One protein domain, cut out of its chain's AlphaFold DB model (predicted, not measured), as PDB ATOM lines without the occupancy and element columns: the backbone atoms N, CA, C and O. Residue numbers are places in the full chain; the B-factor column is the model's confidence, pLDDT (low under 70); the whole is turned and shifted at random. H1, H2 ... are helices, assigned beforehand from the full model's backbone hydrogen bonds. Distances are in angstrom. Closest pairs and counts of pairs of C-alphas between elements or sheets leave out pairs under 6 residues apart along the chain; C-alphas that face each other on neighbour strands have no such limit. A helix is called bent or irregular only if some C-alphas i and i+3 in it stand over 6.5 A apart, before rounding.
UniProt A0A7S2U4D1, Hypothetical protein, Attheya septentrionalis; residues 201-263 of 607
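AT A GLANCE: This is residues 201 to 263 of the 607 residues of the protein "Hypothetical protein" of Attheya septentrionalis (UniProt A0A7S2U4D1). The kinked helix H3 crosses H4, the hub, which touches the other four helices. H1 and H5 lie side by side near the last residues of H4, and the short H2 packs on H4. The printed part has 63 residues with five named helices, H1 to H5 in order along the chain, which hold 52 of them, and no named strand; the class is all helix, and the whole is compact, with a radius of gyration of the C-alphas of 10.5 A and spans of 27 by 24 by 17 A.

IN THESE COORDINATES: H3, residues 219 to 236, spans 16.6 A; it is irregular, C-alphas 229 and 232 being 9.6 A apart, with a kink of 124 degrees near residue 230. H4, residues 239 to 251, spans 18.3 A. H5, residues 253 to 262, spans 14.1 A and ends at C-alpha 262 (-24.154, -3.252, 44.604). H1, residues 201 to 206, begins at C-alpha 201 (-34.542, -2.753, 50.917). H2 is residues 211 to 215.

HOW THE PARTS SIT: H3 and H4 touch, about perpendicular at 77 degrees; their closest C-alphas, Gly 226 and Ala 246, are 4.9 A apart. H1 and H5 touch at a shallow tilt of 11 degrees, opposite ways, closest at C-alphas 203 and 256, 5.7 A. H4 touches H2 with residues 243 to 247 alone, closest at C-alphas 215 and 243, 6.6 A. Every O i to N i+4 pair is within hydrogen-bond range in H1, H2, H4 and H5; in H3, 9 of 14.

THE WHOLE: The printed part has no cut, its four links are tight, and no printed residue is under 70 in pLDDT.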
ATOM      1  N   PHE A 201     -33.108  -2.692  50.650       88.12
ATOM      2  CA  PHE A 201     -34.542  -2.753  50.917       88.12
ATOM      3  C   PHE A 201     -35.366  -2.681  49.630       88.12
ATOM      4  O   PHE A 201     -36.222  -3.528  49.401       88.12
ATOM      5  N   VAL A 202     -35.090  -1.703  48.767       86.56
ATOM      6  CA  VAL A 202     -35.861  -1.481  47.539       86.56
ATOM      7  C   VAL A 202     -35.775  -2.676  46.589       86.56
ATOM      8  O   VAL A 202     -36.815  -3.130  46.118       86.56
ATOM      9  N   TYR A 203     -34.584  -3.226  46.338       89.38
ATOM     10  CA  TYR A 203     -34.433  -4.377  45.441       89.38
ATOM     11  C   TYR A 203     -35.003  -5.669  46.038       89.38
ATOM     12  O   TYR A 203     -35.589  -6.462  45.305       89.38
ATOM     13  N   ARG A 204     -34.906  -5.875  47.360       88.38
ATOM     14  CA  ARG A 204     -35.473  -7.067  48.018       88.38
ATOM     15  C   ARG A 204     -36.990  -7.013  48.185       88.38
ATOM     16  O   ARG A 204     -37.648  -8.043  48.083       88.38
ATOM     17  N   CYS A 205     -37.548  -5.842  48.486       83.94
ATOM     18  CA  CYS A 205     -38.990  -5.679  48.663       83.94
ATOM     19  C   CYS A 205     -39.699  -5.498  47.325       83.94
ATOM     20  O   CYS A 205     -40.723  -6.135  47.100       83.94
ATOM     21  N   GLY A 206     -39.151  -4.675  46.426       85.75
ATOM     22  CA  GLY A 206     -39.756  -4.383  45.128       85.75
ATOM     23  C   GLY A 206     -39.971  -5.634  44.279       85.75
ATOM     24  O   GLY A 206     -40.995  -5.742  43.611       85.75
ATOM     25  N   SER A 207     -39.075  -6.620  44.376       85.25
ATOM     26  CA  SER A 207     -39.198  -7.894  43.660       85.25
ATOM     27  C   SER A 207     -40.384  -8.757  44.098       85.25
ATOM     28  O   SER A 207     -40.726  -9.716  43.414       85.25
ATOM     29  N   ARG A 208     -40.979  -8.457  45.257       85.38
ATOM     30  CA  ARG A 208     -42.059  -9.241  45.877       85.38
ATOM     31  C   ARG A 208     -43.426  -8.582  45.735       85.38
ATOM     32  O   ARG A 208     -44.431  -9.199  46.070       85.38
ATOM     33  N   LEU A 209     -43.459  -7.336  45.275       89.06
ATOM     34  CA  LEU A 209     -44.697  -6.600  45.066       89.06
ATOM     35  C   LEU A 209     -45.328  -6.991  43.730       89.06
ATOM     36  O   LEU A 209     -44.635  -7.276  42.753       89.06
ATOM     37  N   SER A 210     -46.656  -6.948  43.668       93.19
ATOM     38  CA  SER A 210     -47.347  -6.831  42.383       93.19
ATOM     39  C   SER A 210     -47.004  -5.495  41.716       93.19
ATOM     40  O   SER A 210     -46.545  -4.549  42.361       93.19
ATOM     41  N   PHE A 211     -47.246  -5.390  40.409       94.56
ATOM     42  CA  PHE A 211     -47.012  -4.136  39.693       94.56
ATOM     43  C   PHE A 211     -47.857  -2.991  40.270       94.56
ATOM     44  O   PHE A 211     -47.383  -1.861  40.384       94.56
ATOM     45  N   GLU A 212     -49.098  -3.289  40.654       95.06
ATOM     46  CA  GLU A 212     -50.020  -2.345  41.273       95.06
ATOM     47  C   GLU A 212     -49.481  -1.832  42.616       95.06
ATOM     48  O   GLU A 212     -49.398  -0.621  42.800       95.06
ATOM     49  N   GLU A 213     -49.039  -2.724  43.509       90.94
ATOM     50  CA  GLU A 213     -48.438  -2.350  44.801       90.94
ATOM     51  C   GLU A 213     -47.117  -1.590  44.620       90.94
ATOM     52  O   GLU A 213     -46.848  -0.615  45.319       90.94
ATOM     53  N   PHE A 214     -46.296  -1.990  43.646       90.25
ATOM     54  CA  PHE A 214     -45.059  -1.285  43.317       90.25
ATOM     55  C   PHE A 214     -45.326   0.154  42.858       90.25
ATOM     56  O   PHE A 214     -44.579   1.068  43.207       90.25
ATOM     57  N   CYS A 215     -46.406   0.391  42.107       91.62
ATOM     58  CA  CYS A 215     -46.790   1.737  41.676       91.62
ATOM     59  C   CYS A 215     -47.195   2.661  42.837       91.62
ATOM     60  O   CYS A 215     -47.215   3.878  42.646       91.62
ATOM     61  N   GLU A 216     -47.510   2.109  44.013       90.69
ATOM     62  CA  GLU A 216     -47.804   2.867  45.235       90.69
ATOM     63  C   GLU A 216     -46.547   3.196  46.058       90.69
ATOM     64  O   GLU A 216     -46.630   3.962  47.022       90.69
ATOM     65  N   MET A 217     -45.376   2.661  45.687       86.12
ATOM     66  CA  MET A 217     -44.111   3.006  46.334       86.12
ATOM     67  C   MET A 217     -43.760   4.486  46.147       86.12
ATOM     68  O   MET A 217     -44.206   5.156  45.213       86.12
ATOM     69  N   ASP A 218     -42.891   4.987  47.027       86.38
ATOM     70  CA  ASP A 218     -42.362   6.344  46.920       86.38
ATOM     71  C   ASP A 218     -41.748   6.581  45.529       86.38
ATOM     72  O   ASP A 218     -40.885   5.831  45.053       86.38
ATOM     73  N   THR A 219     -42.194   7.655  44.876       89.62
ATOM     74  CA  THR A 219     -41.748   8.033  43.536       89.62
ATOM     75  C   THR A 219     -40.242   8.244  43.455       89.62
ATOM     76  O   THR A 219     -39.660   8.003  42.395       89.62
ATOM     77  N   ASP A 220     -39.596   8.649  44.550       87.38
ATOM     78  CA  ASP A 220     -38.150   8.833  44.593       87.38
ATOM     79  C   ASP A 220     -37.415   7.494  44.460       87.38
ATOM     80  O   ASP A 220     -36.410   7.425  43.746       87.38
ATOM     81  N   PHE A 221     -37.940   6.406  45.038       87.00
ATOM     82  CA  PHE A 221     -37.368   5.065  44.859       87.00
ATOM     83  C   PHE A 221     -37.503   4.587  43.423       87.00
ATOM     84  O   PHE A 221     -36.522   4.142  42.827       87.00
ATOM     85  N   ILE A 222     -38.688   4.750  42.837       91.19
ATOM     86  CA  ILE A 222     -38.955   4.376  41.445       91.19
ATOM     87  C   ILE A 222     -38.024   5.152  40.504       91.19
ATOM     88  O   ILE A 222     -37.418   4.581  39.592       91.19
ATOM     89  N   HIS A 223     -37.865   6.458  40.736       90.88
ATOM     90  CA  HIS A 223     -36.951   7.285  39.958       90.88
ATOM     91  C   HIS A 223     -35.489   6.877  40.133       90.88
ATOM     92  O   HIS A 223     -34.745   6.964  39.152       90.88
ATOM     93  N   LYS A 224     -35.089   6.453  41.337       86.69
ATOM     94  CA  LYS A 224     -33.734   5.989  41.637       86.69
ATOM     95  C   LYS A 224     -33.424   4.678  40.919       86.69
ATOM     96  O   LYS A 224     -32.523   4.688  40.089       86.69
ATOM     97  N   ILE A 225     -34.250   3.640  41.100       90.00
ATOM     98  CA  ILE A 225     -34.139   2.358  40.374       90.00
ATOM     99  C   ILE A 225     -34.003   2.618  38.876       90.00
ATOM    100  O   ILE A 225     -33.049   2.198  38.232       90.00
ATOM    101  N   GLY A 226     -34.937   3.385  38.308       92.62
ATOM    102  CA  GLY A 226     -34.943   3.635  36.875       92.62
ATOM    103  C   GLY A 226     -33.708   4.389  36.376       92.62
ATOM    104  O   GLY A 226     -33.232   4.134  35.266       92.62
ATOM    105  N   LYS A 227     -33.167   5.313  37.179       90.94
ATOM    106  CA  LYS A 227     -31.928   6.027  36.854       90.94
ATOM    107  C   LYS A 227     -30.716   5.100  36.938       90.94
ATOM    108  O   LYS A 227     -29.855   5.214  36.071       90.94
ATOM    109  N   ASP A 228     -30.664   4.213  37.920       86.19
ATOM    110  CA  ASP A 228     -29.533   3.309  38.126       86.19
ATOM    111  C   ASP A 228     -29.516   2.214  37.045       86.19
ATOM    112  O   ASP A 228     -28.484   1.984  36.421       86.19
ATOM    113  N   SER A 229     -30.675   1.644  36.699       89.31
ATOM    114  CA  SER A 229     -30.775   0.585  35.681       89.31
ATOM    115  C   SER A 229     -30.712   1.097  34.233       89.31
ATOM    116  O   SER A 229     -30.179   0.420  33.358       89.31
ATOM    117  N   TYR A 230     -31.262   2.285  33.935       92.06
ATOM    118  CA  TYR A 230     -31.389   2.786  32.550       92.06
ATOM    119  C   TYR A 230     -30.632   4.096  32.275       92.06
ATOM    120  O   TYR A 230     -30.660   4.626  31.153       92.06
ATOM    121  N   GLY A 231     -29.957   4.659  33.279       92.81
ATOM    122  CA  GLY A 231     -29.122   5.848  33.146       92.81
ATOM    123  C   GLY A 231     -29.851   7.032  32.508       92.81
ATOM    124  O   GLY A 231     -30.967   7.418  32.865       92.81
ATOM    125  N   ARG A 232     -29.221   7.636  31.494       94.25
ATOM    126  CA  ARG A 232     -29.777   8.802  30.781       94.25
ATOM    127  C   ARG A 232     -31.048   8.483  29.988       94.25
ATOM    128  O   ARG A 232     -31.805   9.407  29.686       94.25
ATOM    129  N   GLN A 233     -31.284   7.217  29.628       96.44
ATOM    130  CA  GLN A 233     -32.472   6.823  28.864       96.44
ATOM    131  C   GLN A 233     -33.747   6.921  29.701       96.44
ATOM    132  O   GLN A 233     -34.807   7.195  29.144       96.44
ATOM    133  N   TRP A 234     -33.632   6.816  31.028       97.00
ATOM    134  CA  TRP A 234     -34.746   6.927  31.965       97.00
ATOM    135  C   TRP A 234     -35.612   8.174  31.741       97.00
ATOM    136  O   TRP A 234     -36.838   8.098  31.710       97.00
ATOM    137  N   ARG A 235     -34.978   9.327  31.483       96.19
ATOM    138  CA  ARG A 235     -35.664  10.611  31.235       96.19
ATOM    139  C   ARG A 235     -36.444  10.653  29.918       96.19
ATOM    140  O   ARG A 235     -37.226  11.575  29.712       96.19
ATOM    141  N   ARG A 236     -36.201   9.704  29.008       97.31
ATOM    142  CA  ARG A 236     -36.884   9.606  27.708       97.31
ATOM    143  C   ARG A 236     -38.171   8.788  27.791       97.31
ATOM    144  O   ARG A 236     -38.978   8.844  26.867       97.31
ATOM    145  N   PHE A 237     -38.357   8.012  28.854       97.25
ATOM    146  CA  PHE A 237     -39.575   7.242  29.060       97.25
ATOM    147  C   PHE A 237     -40.681   8.138  29.629       97.25
ATOM    148  O   PHE A 237     -40.434   8.981  30.488       97.25
ATOM    149  N   GLY A 238     -41.913   7.960  29.149       97.12
ATOM    150  CA  GLY A 238     -43.085   8.559  29.792       97.12
ATOM    151  C   GLY A 238     -43.385   7.877  31.131       97.12
ATOM    152  O   GLY A 238     -42.995   6.730  31.326       97.12
ATOM    153  N   LYS A 239     -44.126   8.547  32.023       96.94
ATOM    154  CA  LYS A 239     -44.377   8.091  33.409       96.94
ATOM    155  C   LYS A 239     -44.832   6.630  33.530       96.94
ATOM    156  O   LYS A 239     -44.277   5.881  34.318       96.94
ATOM    157  N   LYS A 240     -45.800   6.200  32.712       97.19
ATOM    158  CA  LYS A 240     -46.281   4.807  32.724       97.19
ATOM    159  C   LYS A 240     -45.163   3.813  32.384       97.19
ATOM    160  O   LYS A 240     -44.964   2.836  33.090       97.19
ATOM    161  N   LYS A 241     -44.396   4.106  31.333       97.62
ATOM    162  CA  LYS A 241     -43.272   3.267  30.901       97.62
ATOM    163  C   LYS A 241     -42.113   3.296  31.899       97.62
ATOM    164  O   LYS A 241     -41.391   2.318  32.005       97.62
ATOM    165  N   GLN A 242     -41.924   4.408  32.611       97.38
ATOM    166  CA  GLN A 242     -40.981   4.486  33.725       97.38
ATOM    167  C   GLN A 242     -41.360   3.472  34.807       97.38
ATOM    168  O   GLN A 242     -40.535   2.633  35.140       97.38
ATOM    169  N   LEU A 243     -42.613   3.476  35.272       96.62
ATOM    170  CA  LEU A 243     -43.099   2.504  36.260       96.62
ATOM    171  C   LEU A 243     -42.885   1.057  35.798       96.62
ATOM    172  O   LEU A 243     -42.275   0.279  36.521       96.62
ATOM    173  N   GLU A 244     -43.302   0.727  34.571       97.00
ATOM    174  CA  GLU A 244     -43.110  -0.610  33.981       97.00
ATOM    175  C   GLU A 244     -41.631  -1.024  33.962       97.00
ATOM    176  O   GLU A 244     -41.299  -2.149  34.319       97.00
ATOM    177  N   LYS A 245     -40.731  -0.108  33.583       96.69
ATOM    178  CA  LYS A 245     -39.291  -0.379  33.510       96.69
ATOM    179  C   LYS A 245     -38.620  -0.482  34.876       96.69
ATOM    180  O   LYS A 245     -37.756  -1.332  35.049       96.69
ATOM    181  N   ALA A 246     -38.999   0.346  35.843       95.00
ATOM    182  CA  ALA A 246     -38.489   0.209  37.204       95.00
ATOM    183  C   ALA A 246     -38.967  -1.097  37.851       95.00
ATOM    184  O   ALA A 246     -38.170  -1.760  38.504       95.00
ATOM    185  N   PHE A 247     -40.223  -1.492  37.617       95.50
ATOM    186  CA  PHE A 247     -40.739  -2.778  38.079       95.50
ATOM    187  C   PHE A 247     -39.986  -3.950  37.442       95.50
ATOM    188  O   PHE A 247     -39.486  -4.811  38.149       95.50
ATOM    189  N   GLU A 248     -39.802  -3.935  36.117       94.44
ATOM    190  CA  GLU A 248     -39.008  -4.946  35.400       94.44
ATOM    191  C   GLU A 248     -37.594  -5.094  35.987       94.44
ATOM    192  O   GLU A 248     -37.118  -6.215  36.142       94.44
ATOM    193  N   ALA A 249     -36.952  -3.986  36.371       92.38
ATOM    194  CA  ALA A 249     -35.616  -3.999  36.962       92.38
ATOM    195  C   ALA A 249     -35.555  -4.608  38.375       92.38
ATOM    196  O   ALA A 249     -34.531  -5.184  38.727       92.38
ATOM    197  N   VAL A 250     -36.610  -4.493  39.190       91.50
ATOM    198  CA  VAL A 250     -36.642  -5.127  40.524       91.50
ATOM    199  C   VAL A 250     -37.208  -6.545  40.493       91.50
ATOM    200  O   VAL A 250     -36.862  -7.350  41.349       91.50
ATOM    201  N   SER A 251     -38.066  -6.868  39.525       91.12
ATOM    202  CA  SER A 251     -38.662  -8.200  39.378       91.12
ATOM    203  C   SER A 251     -37.776  -9.177  38.599       91.12
ATOM    204  O   SER A 251     -37.954 -10.385  38.735       91.12
ATOM    205  N   GLY A 252     -36.851  -8.689  37.768       89.88
ATOM    206  CA  GLY A 252     -35.895  -9.529  37.044       89.88
ATOM    207  C   GLY A 252     -34.801 -10.065  37.965       89.88
ATOM    208  O   GLY A 252     -34.129  -9.284  38.631       89.88
ATOM    209  N   ASP A 253     -34.589 -11.385  37.989       87.12
ATOM    210  CA  ASP A 253     -33.645 -12.025  38.921       87.12
ATOM    211  C   ASP A 253     -32.206 -11.505  38.813       87.12
ATOM    212  O   ASP A 253     -31.561 -11.291  39.836       87.12
ATOM    213  N   GLU A 254     -31.714 -11.268  37.593       90.31
ATOM    214  CA  GLU A 254     -30.348 -10.783  37.353       90.31
ATOM    215  C   GLU A 254     -30.175  -9.334  37.833       90.31
ATOM    216  O   GLU A 254     -29.326  -9.066  38.675       90.31
ATOM    217  N   GLN A 255     -31.037  -8.407  37.389       86.62
ATOM    218  CA  GLN A 255     -30.945  -7.002  37.814       86.62
ATOM    219  C   GLN A 255     -31.219  -6.822  39.309       86.62
ATOM    220  O   GLN A 255     -30.620  -5.958  39.953       86.62
ATOM    221  N   ARG A 256     -32.110  -7.644  39.871       88.19
ATOM    222  CA  ARG A 256     -32.354  -7.701  41.309       88.19
ATOM    223  C   ARG A 256     -31.085  -8.096  42.050       88.19
ATOM    224  O   ARG A 256     -30.730  -7.411  43.006       88.19
ATOM    225  N   GLN A 257     -30.422  -9.173  41.629       90.44
ATOM    226  CA  GLN A 257     -29.201  -9.630  42.285       90.44
ATOM    227  C   GLN A 257     -28.088  -8.587  42.162       90.44
ATOM    228  O   GLN A 257     -27.497  -8.238  43.177       90.44
ATOM    229  N   ASP A 258     -27.895  -7.999  40.979       90.69
ATOM    230  CA  ASP A 258     -26.926  -6.917  40.768       90.69
ATOM    231  C   ASP A 258     -27.194  -5.723  41.700       90.69
ATOM    232  O   ASP A 258     -26.273  -5.160  42.295       90.69
ATOM    233  N   GLY A 259     -28.465  -5.341  41.868       89.69
ATOM    234  CA  GLY A 259     -28.873  -4.261  42.767       89.69
ATOM    235  C   GLY A 259     -28.621  -4.573  44.246       89.69
ATOM    236  O   GLY A 259     -28.177  -3.702  45.001       89.69
ATOM    237  N   VAL A 260     -28.866  -5.817  44.667       91.31
ATOM    238  CA  VAL A 260     -28.570  -6.286  46.030       91.31
ATOM    239  C   VAL A 260     -27.056  -6.360  46.261       91.31
ATOM    240  O   VAL A 260     -26.580  -5.872  47.290       91.31
ATOM    241  N   ASP A 261     -26.287  -6.866  45.301       91.56
ATOM    242  CA  ASP A 261     -24.827  -6.965  45.377       91.56
ATOM    243  C   ASP A 261     -24.184  -5.573  45.451       91.56
ATOM    244  O   ASP A 261     -23.377  -5.303  46.346       91.56
ATOM    245  N   ALA A 262     -24.618  -4.640  44.597       91.31
ATOM    246  CA  ALA A 262     -24.154  -3.252  44.604       91.31
ATOM    247  C   ALA A 262     -24.468  -2.521  45.924       91.31
ATOM    248  O   ALA A 262     -23.762  -1.588  46.309       91.31
ATOM    249  N   SER A 263     -25.505  -2.951  46.651       93.69
ATOM    250  CA  SER A 263     -25.858  -2.387  47.958       93.69
ATOM    251  C   SER A 263     -24.962  -2.864  49.109       93.69
ATOM    252  O   SER A 263     -25.082  -2.329  50.213       93.69
TER     253      SER A 263